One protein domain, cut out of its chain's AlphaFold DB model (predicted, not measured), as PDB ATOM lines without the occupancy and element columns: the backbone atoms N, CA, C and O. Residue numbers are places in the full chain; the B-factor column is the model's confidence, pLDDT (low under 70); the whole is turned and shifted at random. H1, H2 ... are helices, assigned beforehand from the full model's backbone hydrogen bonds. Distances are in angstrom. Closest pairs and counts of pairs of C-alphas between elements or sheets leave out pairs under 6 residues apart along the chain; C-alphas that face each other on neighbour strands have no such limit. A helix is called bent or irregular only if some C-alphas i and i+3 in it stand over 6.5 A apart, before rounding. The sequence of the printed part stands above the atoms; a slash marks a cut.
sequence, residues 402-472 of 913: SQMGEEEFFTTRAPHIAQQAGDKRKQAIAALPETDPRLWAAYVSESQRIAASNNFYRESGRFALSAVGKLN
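AT A GLANCE: This is residues 402 to 472 of the 913 residues of the protein "N6_Mtase domain-containing protein" of Acidithiobacillus ferrivorans (UniProt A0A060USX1). A long helix, H4, makes the length of the model, and H3 meets it near one end at a wide angle to make a corner. The two small helices H1 and H2 sit at that same end beside H3, while residues 460 to 472 leave the far end of H4 and fold back until the last printed residue comes close to the first. The printed part has 71 residues with four named helices, in the order H1, H2, H3, H4, and no named strand; it is all helix. The whole is loose, with a radius of gyration of the C-alphas of 14.5 A, and elongated, with spans of 41 by 22 by 19 A.

HOW THE PARTS SIT: H1, residues 406 to 411, touches H2, residues 415 to 418; their closest C-alphas, those of Glu 407 and Ala 418, are 4.5 A apart. H2 touches H3, residues 423 to 435, through residues 425 to 429 of H3 alone, closest at the C-alphas of Ile 417 and Arg 425, 5.9 A. H3 touches H4, residues 437 to 459, at a steep tilt of 60 degrees, opposite ways; residues 429 to 433 of H3 alone meet residues 439 to 440 of H4 alone, and the closest C-alphas, Leu 432 and Trp 440, are 5.3 A apart. H1 and H4 are close but not clearly touching, with the C-alphas of Phe 409 and Tyr 443 7.8 A apart. H2 and H4 are apart. Every O i to N i+4 pair is within hydrogen-bond range in H1 and H4, and 7 of 9 are in H3; H2 is too short for such a pair.

IN THESE COORDINATES: H1 begins at C-alpha 406, (-26.723, 25.470, 3.109). H3 is 17.7 A long and irregular, but only just: C-alphas 430 and 433 are 7.0 A apart. H4 is 31.9 A long and ends at C-alpha 459, (-7.422, 26.468, -12.442).

THE WHOLE: The C-alphas of Thr 435 and Leu 465 are the two farthest apart, at 42.9 A. The three links between helices are tight, and the printed part has no cut. Residues 460 to 465 stand free. Mean pLDDT of the printed part is 87.7, and residue 412 alone is under 70.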
ATOM      1  N   SER A 402     -16.975  32.026  -1.267       84.19
ATOM      2  CA  SER A 402     -17.516  31.309  -2.429       84.19
ATOM      3  C   SER A 402     -17.792  29.839  -2.085       84.19
ATOM      4  O   SER A 402     -17.037  28.926  -2.440       84.19
ATOM      5  N   GLN A 403     -18.839  29.597  -1.299       82.19
ATOM      6  CA  GLN A 403     -19.294  28.278  -0.860       82.19
ATOM      7  C   GLN A 403     -20.819  28.225  -0.829       82.19
ATOM      8  O   GLN A 403     -21.489  29.244  -0.696       82.19
ATOM      9  N   MET A 404     -21.358  27.010  -0.922       78.88
ATOM     10  CA  MET A 404     -22.788  26.781  -0.768       78.88
ATOM     11  C   MET A 404     -23.216  27.111   0.666       78.88
ATOM     12  O   MET A 404     -22.883  26.384   1.604       78.88
ATOM     13  N   GLY A 405     -23.956  28.204   0.827       77.94
ATOM     14  CA  GLY A 405     -24.644  28.530   2.070       77.94
ATOM     15  C   GLY A 405     -25.844  27.606   2.256       77.94
ATOM     16  O   GLY A 405     -26.925  27.881   1.740       77.94
ATOM     17  N   GLU A 406     -25.652  26.459   2.916       83.75
ATOM     18  CA  GLU A 406     -26.723  25.470   3.109       83.75
ATOM     19  C   GLU A 406     -27.926  26.091   3.835       83.75
ATOM     20  O   GLU A 406     -29.070  25.922   3.417       83.75
ATOM     21  N   GLU A 407     -27.678  26.848   4.902       80.56
ATOM     22  CA  GLU A 407     -28.735  27.500   5.678       80.56
ATOM     23  C   GLU A 407     -29.521  28.495   4.826       80.56
ATOM     24  O   GLU A 407     -30.754  28.471   4.800       80.56
ATOM     25  N   GLU A 408     -28.811  29.320   4.066       74.31
ATOM     26  CA  GLU A 408     -29.376  30.319   3.173       74.31
ATOM     27  C   GLU A 408     -30.188  29.673   2.040       74.31
ATOM     28  O   GLU A 408     -31.311  30.099   1.758       74.31
ATOM     29  N   PHE A 409     -29.672  28.601   1.431       82.69
ATOM     30  CA  PHE A 409     -30.362  27.863   0.373       82.69
ATOM     31  C   PHE A 409     -31.682  27.260   0.864       82.69
ATOM     32  O   PHE A 409     -32.702  27.349   0.170       82.69
ATOM     33  N   PHE A 410     -31.672  26.652   2.055       85.25
ATOM     34  CA  PHE A 410     -32.847  25.990   2.617       85.25
ATOM     35  C   PHE A 410     -33.818  26.952   3.305       85.25
ATOM     36  O   PHE A 410     -34.985  26.599   3.425       85.25
ATOM     37  N   THR A 411     -33.413  28.162   3.702       77.75
ATOM     38  CA  THR A 411     -34.287  29.100   4.438       77.75
ATOM     39  C   THR A 411     -35.617  29.349   3.726       77.75
ATOM     40  O   THR A 411     -36.658  29.361   4.372       77.75
ATOM     41  N   THR A 412     -35.607  29.492   2.400       68.75
ATOM     42  CA  THR A 412     -36.821  29.768   1.608       68.75
ATOM     43  C   THR A 412     -37.457  28.520   0.995       68.75
ATOM     44  O   THR A 412     -38.582  28.580   0.513       68.75
ATOM     45  N   ARG A 413     -36.742  27.388   0.991       80.88
ATOM     46  CA  ARG A 413     -37.151  26.147   0.307       80.88
ATOM     47  C   ARG A 413     -37.615  25.059   1.273       80.88
ATOM     48  O   ARG A 413     -38.560  24.337   0.988       80.88
ATOM     49  N   ALA A 414     -36.941  24.946   2.413       85.00
ATOM     50  CA  ALA A 414     -37.218  24.010   3.496       85.00
ATOM     51  C   ALA A 414     -36.728  24.595   4.841       85.00
ATOM     52  O   ALA A 414     -35.672  24.193   5.344       85.00
ATOM     53  N   PRO A 415     -37.492  25.520   5.465       83.31
ATOM     54  CA  PRO A 415     -37.090  26.196   6.707       83.31
ATOM     55  C   PRO A 415     -36.708  25.231   7.841       83.31
ATOM     56  O   PRO A 415     -35.790  25.492   8.616       83.31
ATOM     57  N   HIS A 416     -37.366  24.069   7.899       84.19
ATOM     58  CA  HIS A 416     -37.094  23.018   8.879       84.19
ATOM     59  C   HIS A 416     -35.708  22.359   8.726       84.19
ATOM     60  O   HIS A 416     -35.211  21.784   9.693       84.19
ATOM     61  N   ILE A 417     -35.084  22.419   7.541       86.94
ATOM     62  CA  ILE A 417     -33.695  21.982   7.309       86.94
ATOM     63  C   ILE A 417     -32.732  23.110   7.685       86.94
ATOM     64  O   ILE A 417     -31.742  22.865   8.373       86.94
ATOM     65  N   ALA A 418     -33.046  24.353   7.300       83.69
ATOM     66  CA  ALA A 418     -32.224  25.525   7.613       83.69
ATOM     67  C   ALA A 418     -32.005  25.700   9.128       83.69
ATOM     68  O   ALA A 418     -30.875  25.909   9.569       83.69
ATOM     69  N   GLN A 419     -33.057  25.509   9.932       86.19
ATOM     70  CA  GLN A 419     -33.016  25.633  11.397       86.19
ATOM     71  C   GLN A 419     -32.195  24.538  12.110       86.19
ATOM     72  O   GLN A 419     -31.894  24.669  13.297       86.19
ATOM     73  N   GLN A 420     -31.829  23.445  11.431       88.62
ATOM     74  CA  GLN A 420     -30.980  22.400  12.015       88.62
ATOM     75  C   GLN A 420     -29.511  22.807  11.945       88.62
ATOM     76  O   GLN A 420     -29.104  23.435  10.981       88.62
ATOM     77  N   ALA A 421     -28.689  22.400  12.915       86.00
ATOM     78  CA  ALA A 421     -27.259  22.715  12.943       86.00
ATOM     79  C   ALA A 421     -26.380  21.461  12.813       86.00
ATOM     80  O   ALA A 421     -26.747  20.372  13.268       86.00
ATOM     81  N   GLY A 422     -25.192  21.637  12.228       86.56
ATOM     82  CA  GLY A 422     -24.144  20.616  12.168       86.56
ATOM     83  C   GLY A 422     -24.598  19.321  11.492       86.56
ATOM     84  O   GLY A 422     -25.173  19.335  10.406       86.56
ATOM     85  N   ASP A 423     -24.343  18.188  12.143       86.31
ATOM     86  CA  ASP A 423     -24.582  16.869  11.548       86.31
ATOM     87  C   ASP A 423     -26.064  16.550  11.324       86.31
ATOM     88  O   ASP A 423     -26.386  15.806  10.400       86.31
ATOM     89  N   LYS A 424     -26.979  17.161  12.090       87.75
ATOM     90  CA  LYS A 424     -28.425  16.990  11.867       87.75
ATOM     91  C   LYS A 424     -28.847  17.547  10.505       87.75
ATOM     92  O   LYS A 424     -29.513  16.849   9.748       87.75
ATOM     93  N   ARG A 425     -28.370  18.750  10.153       91.25
ATOM     94  CA  ARG A 425     -28.623  19.360   8.838       91.25
ATOM     95  C   ARG A 425     -28.082  18.477   7.716       91.25
ATOM     96  O   ARG A 425     -28.803  18.200   6.765       91.25
ATOM     97  N   LYS A 426     -26.855  17.965   7.859       88.75
ATOM     98  CA  LYS A 426     -26.252  17.050   6.874       88.75
ATOM     99  C   LYS A 426     -27.085  15.786   6.668       88.75
ATOM    100  O   LYS A 426     -27.261  15.363   5.532       88.75
ATOM    101  N   GLN A 427     -27.612  15.199   7.744       90.56
ATOM    102  CA  GLN A 427     -28.497  14.034   7.663       90.56
ATOM    103  C   GLN A 427     -29.816  14.368   6.952       90.56
ATOM    104  O   GLN A 427     -30.241  13.606   6.090       90.56
ATOM    105  N   ALA A 428     -30.430  15.517   7.258       90.12
ATOM    106  CA  ALA A 428     -31.646  15.967   6.582       90.12
ATOM    107  C   ALA A 428     -31.419  16.210   5.079       90.12
ATOM    108  O   ALA A 428     -32.215  15.759   4.262       90.12
ATOM    109  N   ILE A 429     -30.300  16.841   4.710       89.12
ATOM    110  CA  ILE A 429     -29.898  17.039   3.308       89.12
ATOM    111  C   ILE A 429     -29.672  15.690   2.612       89.12
ATOM    112  O   ILE A 429     -30.151  15.485   1.501       89.12
ATOM    113  N   ALA A 430     -28.990  14.749   3.272       89.44
ATOM    114  CA  ALA A 430     -28.719  13.418   2.726       89.44
ATOM    115  C   ALA A 430     -29.984  12.561   2.534       89.44
ATOM    116  O   ALA A 430     -29.952  11.617   1.750       89.44
ATOM    117  N   ALA A 431     -31.087  12.889   3.215       92.12
ATOM    118  CA  ALA A 431     -32.382  12.230   3.055       92.12
ATOM    119  C   ALA A 431     -33.241  12.826   1.920       92.12
ATOM    120  O   ALA A 431     -34.241  12.220   1.525       92.12
ATOM    121  N   LEU A 432     -32.880  13.992   1.366       90.81
ATOM    122  CA  LEU A 432     -33.620  14.637   0.272       90.81
ATOM    123  C   LEU A 432     -33.781  13.778  -0.995       90.81
ATOM    124  O   LEU A 432     -34.856  13.855  -1.583       90.81
ATOM    125  N   PRO A 433     -32.820  12.928  -1.418       89.06
ATOM    126  CA  PRO A 433     -33.014  12.061  -2.582       89.06
ATOM    127  C   PRO A 433     -34.262  11.173  -2.500       89.06
ATOM    128  O   PRO A 433     -34.843  10.854  -3.533       89.06
ATOM    129  N   GLU A 434     -34.673  10.784  -1.291       90.06
ATOM    130  CA  GLU A 434     -35.864   9.961  -1.053       90.06
ATOM    131  C   GLU A 434     -37.081  10.803  -0.643       90.06
ATOM    132  O   GLU A 434     -38.204  10.505  -1.045       90.06
ATOM    133  N   THR A 435     -36.870  11.855   0.155       90.44
ATOM    134  CA  THR A 435     -37.953  12.643   0.773       90.44
ATOM    135  C   THR A 435     -38.458  13.794  -0.097       90.44
ATOM    136  O   THR A 435     -39.662  14.037  -0.139       90.44
ATOM    137  N   ASP A 436     -37.564  14.478  -0.814       87.38
ATOM    138  CA  ASP A 436     -37.892  15.531  -1.779       87.38
ATOM    139  C   ASP A 436     -36.848  15.563  -2.918       87.38
ATOM    140  O   ASP A 436     -35.914  16.380  -2.919       87.38
ATOM    141  N   PRO A 437     -36.997  14.674  -3.922       85.88
ATOM    142  CA  PRO A 437     -36.045  14.559  -5.026       85.88
ATOM    143  C   PRO A 437     -35.889  15.848  -5.845       85.88
ATOM    144  O   PRO A 437     -34.845  16.070  -6.460       85.88
ATOM    145  N   ARG A 438     -36.914  16.715  -5.871       88.00
ATOM    146  CA  ARG A 438     -36.864  17.995  -6.595       88.00
ATOM    147  C   ARG A 438     -35.974  18.990  -5.869       88.00
ATOM    148  O   ARG A 438     -35.132  19.625  -6.504       88.00
ATOM    149  N   LEU A 439     -36.133  19.107  -4.550       85.88
ATOM    150  CA  LEU A 439     -35.274  19.953  -3.728       85.88
ATOM    151  C   LEU A 439     -33.824  19.453  -3.733       85.88
ATOM    152  O   LEU A 439     -32.905  20.268  -3.828       85.88
ATOM    153  N   TRP A 440     -33.614  18.131  -3.719       86.75
ATOM    154  CA  TRP A 440     -32.288  17.536  -3.905       86.75
ATOM    155  C   TRP A 440     -31.653  17.940  -5.239       86.75
ATOM    156  O   TRP A 440     -30.522  18.421  -5.258       86.75
ATOM    157  N   ALA A 441     -32.379  17.802  -6.353       82.56
ATOM    158  CA  ALA A 441     -31.872  18.173  -7.673       82.56
ATOM    159  C   ALA A 441     -31.498  19.665  -7.753       82.56
ATOM    160  O   ALA A 441     -30.449  20.010  -8.298       82.56
ATOM    161  N   ALA A 442     -32.307  20.545  -7.154       84.81
ATOM    162  CA  ALA A 442     -32.001  21.972  -7.065       84.81
ATOM    163  C   ALA A 442     -30.746  22.250  -6.215       84.81
ATOM    164  O   ALA A 442     -29.919  23.076  -6.598       84.81
ATOM    165  N   TYR A 443     -30.586  21.549  -5.086       85.62
ATOM    166  CA  TYR A 443     -29.413  21.671  -4.217       85.62
ATOM    167  C   TYR A 443     -28.127  21.219  -4.920       85.62
ATOM    168  O   TYR A 443     -27.116  21.920  -4.877       85.62
ATOM    169  N   VAL A 444     -28.171  20.069  -5.600       82.56
ATOM    170  CA  VAL A 444     -27.033  19.530  -6.359       82.56
ATOM    171  C   VAL A 444     -26.645  20.470  -7.494       82.56
ATOM    172  O   VAL A 444     -25.465  20.781  -7.617       82.56
ATOM    173  N   SER A 445     -27.617  20.961  -8.268       82.69
ATOM    174  CA  SER A 445     -27.366  21.893  -9.374       82.69
ATOM    175  C   SER A 445     -26.669  23.177  -8.898       82.69
ATOM    176  O   SER A 445     -25.642  23.580  -9.445       82.69
ATOM    177  N   GLU A 446     -27.154  23.782  -7.809       83.81
ATOM    178  CA  GLU A 446     -26.539  24.988  -7.240       83.81
ATOM    179  C   GLU A 446     -25.125  24.713  -6.693       83.81
ATOM    180  O   GLU A 446     -24.184  25.459  -6.969       83.81
ATOM    181  N   SER A 447     -24.950  23.600  -5.974       84.69
ATOM    182  CA  SER A 447     -23.649  23.168  -5.454       84.69
ATOM    183  C   SER A 447     -22.635  22.918  -6.577       84.69
ATOM    184  O   SER A 447     -21.481  23.346  -6.484       84.69
ATOM    185  N   GLN A 448     -23.070  22.298  -7.678       83.94
ATOM    186  CA  GLN A 448     -22.261  22.083  -8.879       83.94
ATOM    187  C   GLN A 448     -21.848  23.398  -9.529       83.94
ATOM    188  O   GLN A 448     -20.675  23.567  -9.853       83.94
ATOM    189  N   ARG A 449     -22.767  24.360  -9.656       86.00
ATOM    190  CA  ARG A 449     -22.468  25.682 -10.222       86.00
ATOM    191  C   ARG A 449     -21.399  26.428  -9.420       86.00
ATOM    192  O   ARG A 449     -20.460  26.984  -9.999       86.00
ATOM    193  N   ILE A 450     -21.505  26.414  -8.090       88.81
ATOM    194  CA  ILE A 450     -20.506  27.019  -7.195       88.81
ATOM    195  C   ILE A 450     -19.170  26.276  -7.312       88.81
ATOM    196  O   ILE A 450     -18.117  26.908  -7.415       88.81
ATOM    197  N   ALA A 451     -19.189  24.941  -7.343       91.00
ATOM    198  CA  ALA A 451     -17.982  24.132  -7.501       91.00
ATOM    199  C   ALA A 451     -17.279  24.382  -8.846       91.00
ATOM    200  O   ALA A 451     -16.056  24.505  -8.871       91.00
ATOM    201  N   ALA A 452     -18.033  24.513  -9.940       93.06
ATOM    202  CA  ALA A 452     -17.511  24.815 -11.268       93.06
ATOM    203  C   ALA A 452     -16.869  26.206 -11.326       93.06
ATOM    204  O   ALA A 452     -15.746  26.343 -11.809       93.06
ATOM    205  N   SER A 453     -17.530  27.213 -10.746       94.56
ATOM    206  CA  SER A 453     -16.983  28.573 -10.628       94.56
ATOM    207  C   SER A 453     -15.700  28.580  -9.791       94.56
ATOM    208  O   SER A 453     -14.687  29.136 -10.200       94.56
ATOM    209  N   ASN A 454     -15.685  27.865  -8.662       94.81
ATOM    210  CA  ASN A 454     -14.492  27.712  -7.826       94.81
ATOM    211  C   ASN A 454     -13.345  26.994  -8.547       94.81
ATOM    212  O   ASN A 454     -12.182  27.343  -8.340       94.81
ATOM    213  N   ASN A 455     -13.654  25.995  -9.376       95.38
ATOM    214  CA  ASN A 455     -12.662  25.322 -10.208       95.38
ATOM    215  C   ASN A 455     -12.095  26.283 -11.261       95.38
ATOM    216  O   ASN A 455     -10.882  26.338 -11.439       95.38
ATOM    217  N   PHE A 456     -12.944  27.103 -11.888       96.81
ATOM    218  CA  PHE A 456     -12.496  28.169 -12.784       96.81
ATOM    219  C   PHE A 456     -11.577  29.161 -12.062       96.81
ATOM    220  O   PHE A 456     -10.493  29.450 -12.564       96.81
ATOM    221  N   TYR A 457     -11.941  29.635 -10.866       96.50
ATOM    222  CA  TYR A 457     -11.109  30.590 -10.123       96.50
ATOM    223  C   TYR A 457      -9.704  30.050  -9.856       96.50
ATOM    224  O   TYR A 457      -8.727  30.770 -10.023       96.50
ATOM    225  N   ARG A 458      -9.590  28.771  -9.487       95.12
ATOM    226  CA  ARG A 458      -8.298  28.150  -9.166       95.12
ATOM    227  C   ARG A 458      -7.471  27.783 -10.386       95.12
ATOM    228  O   ARG A 458      -6.260  27.960 -10.365       95.12
ATOM    229  N   GLU A 459      -8.118  27.246 -11.414       95.19
ATOM    230  CA  GLU A 459      -7.422  26.468 -12.442       95.19
ATOM    231  C   GLU A 459      -7.456  27.126 -13.830       95.19
ATOM    232  O   GLU A 459      -6.813  26.641 -14.757       95.19
ATOM    233  N   SER A 460      -8.178  28.240 -14.008       93.62
ATOM    234  CA  SER A 460      -8.169  29.001 -15.273       93.62
ATOM    235  C   SER A 460      -6.869  29.771 -15.520       93.62
ATOM    236  O   SER A 460      -6.654  30.263 -16.623       93.62
ATOM    237  N   GLY A 461      -6.032  29.937 -14.490       92.50
ATOM    238  CA  GLY A 461      -4.857  30.811 -14.519       92.50
ATOM    239  C   GLY A 461      -5.164  32.301 -14.312       92.50
ATOM    240  O   GLY A 461      -4.233  33.089 -14.178       92.50
ATOM    241  N   ARG A 462      -6.444  32.699 -14.232       94.38
ATOM    242  CA  ARG A 462      -6.850  34.107 -14.065       94.38
ATOM    243  C   ARG A 462      -6.522  34.689 -12.684       94.38
ATOM    244  O   ARG A 462      -6.234  35.878 -12.602       94.38
ATOM    245  N   PHE A 463      -6.593  33.885 -11.623       96.50
ATOM    246  CA  PHE A 463      -6.448  34.337 -10.229       96.50
ATOM    247  C   PHE A 463      -5.235  33.705  -9.543       96.50
ATOM    248  O   PHE A 463      -5.344  33.036  -8.510       96.50
ATOM    249  N   ALA A 464      -4.065  33.877 -10.155       93.31
ATOM    250  CA  ALA A 464      -2.831  33.237  -9.709       93.31
ATOM    251  C   ALA A 464      -2.383  33.708  -8.314       93.31
ATOM    252  O   ALA A 464      -1.624  33.006  -7.644       93.31
ATOM    253  N   LEU A 465      -2.839  34.886  -7.874       96.12
ATOM    254  CA  LEU A 465      -2.390  35.516  -6.634       96.12
ATOM    255  C   LEU A 465      -3.376  35.361  -5.470       96.12
ATOM    256  O   LEU A 465      -2.968  35.497  -4.315       96.12
ATOM    257  N   SER A 466      -4.655  35.104  -5.754       95.19
ATOM    258  CA  SER A 466      -5.730  35.180  -4.756       95.19
ATOM    259  C   SER A 466      -6.588  33.915  -4.613       95.19
ATOM    260  O   SER A 466      -7.235  33.739  -3.577       95.19
ATOM    261  N   ALA A 467      -6.567  32.980  -5.573       93.75
ATOM    262  CA  ALA A 467      -7.398  31.768  -5.534       93.75
ATOM    263  C   ALA A 467      -6.817  30.616  -4.680       93.75
ATOM    264  O   ALA A 467      -6.824  29.445  -5.076       93.75
ATOM    265  N   VAL A 468      -6.349  30.917  -3.465       88.12
ATOM    266  CA  VAL A 468      -5.690  29.963  -2.548       88.12
ATOM    267  C   VAL A 468      -6.567  29.668  -1.328       88.12
ATOM    268  O   VAL A 468      -7.345  30.503  -0.880       88.12
ATOM    269  N   GLY A 469      -6.466  28.456  -0.768       87.50
ATOM    270  CA  GLY A 469      -7.143  28.114   0.489       87.50
ATOM    271  C   GLY A 469      -8.668  28.231   0.395       87.50
ATOM    272  O   GLY A 469      -9.260  27.810  -0.598       87.50
ATOM    273  N   LYS A 470      -9.328  28.774   1.421       87.69
ATOM    274  CA  LYS A 470     -10.771  29.060   1.383       87.69
ATOM    275  C   LYS A 470     -11.020  30.278   0.482       87.69
ATOM    276  O   LYS A 470     -10.517  31.354   0.776       87.69
ATOM    277  N   LEU A 471     -11.797  30.104  -0.591       90.75
ATOM    278  CA  LEU A 471     -12.071  31.175  -1.552       90.75
ATOM    279  C   LEU A 471     -13.039  32.194  -0.956       90.75
ATOM    280  O   LEU A 471     -14.180  31.855  -0.643       90.75
ATOM    281  N   ASN A 472     -12.571  33.430  -0.836       92.06
ATOM    282  CA  ASN A 472     -13.406  34.600  -0.595       92.06
ATOM    283  C   ASN A 472     -13.527  35.384  -1.908       92.06
ATOM    284  O   ASN A 472     -12.641  35.286  -2.757       92.06
TER     285      ASN A 472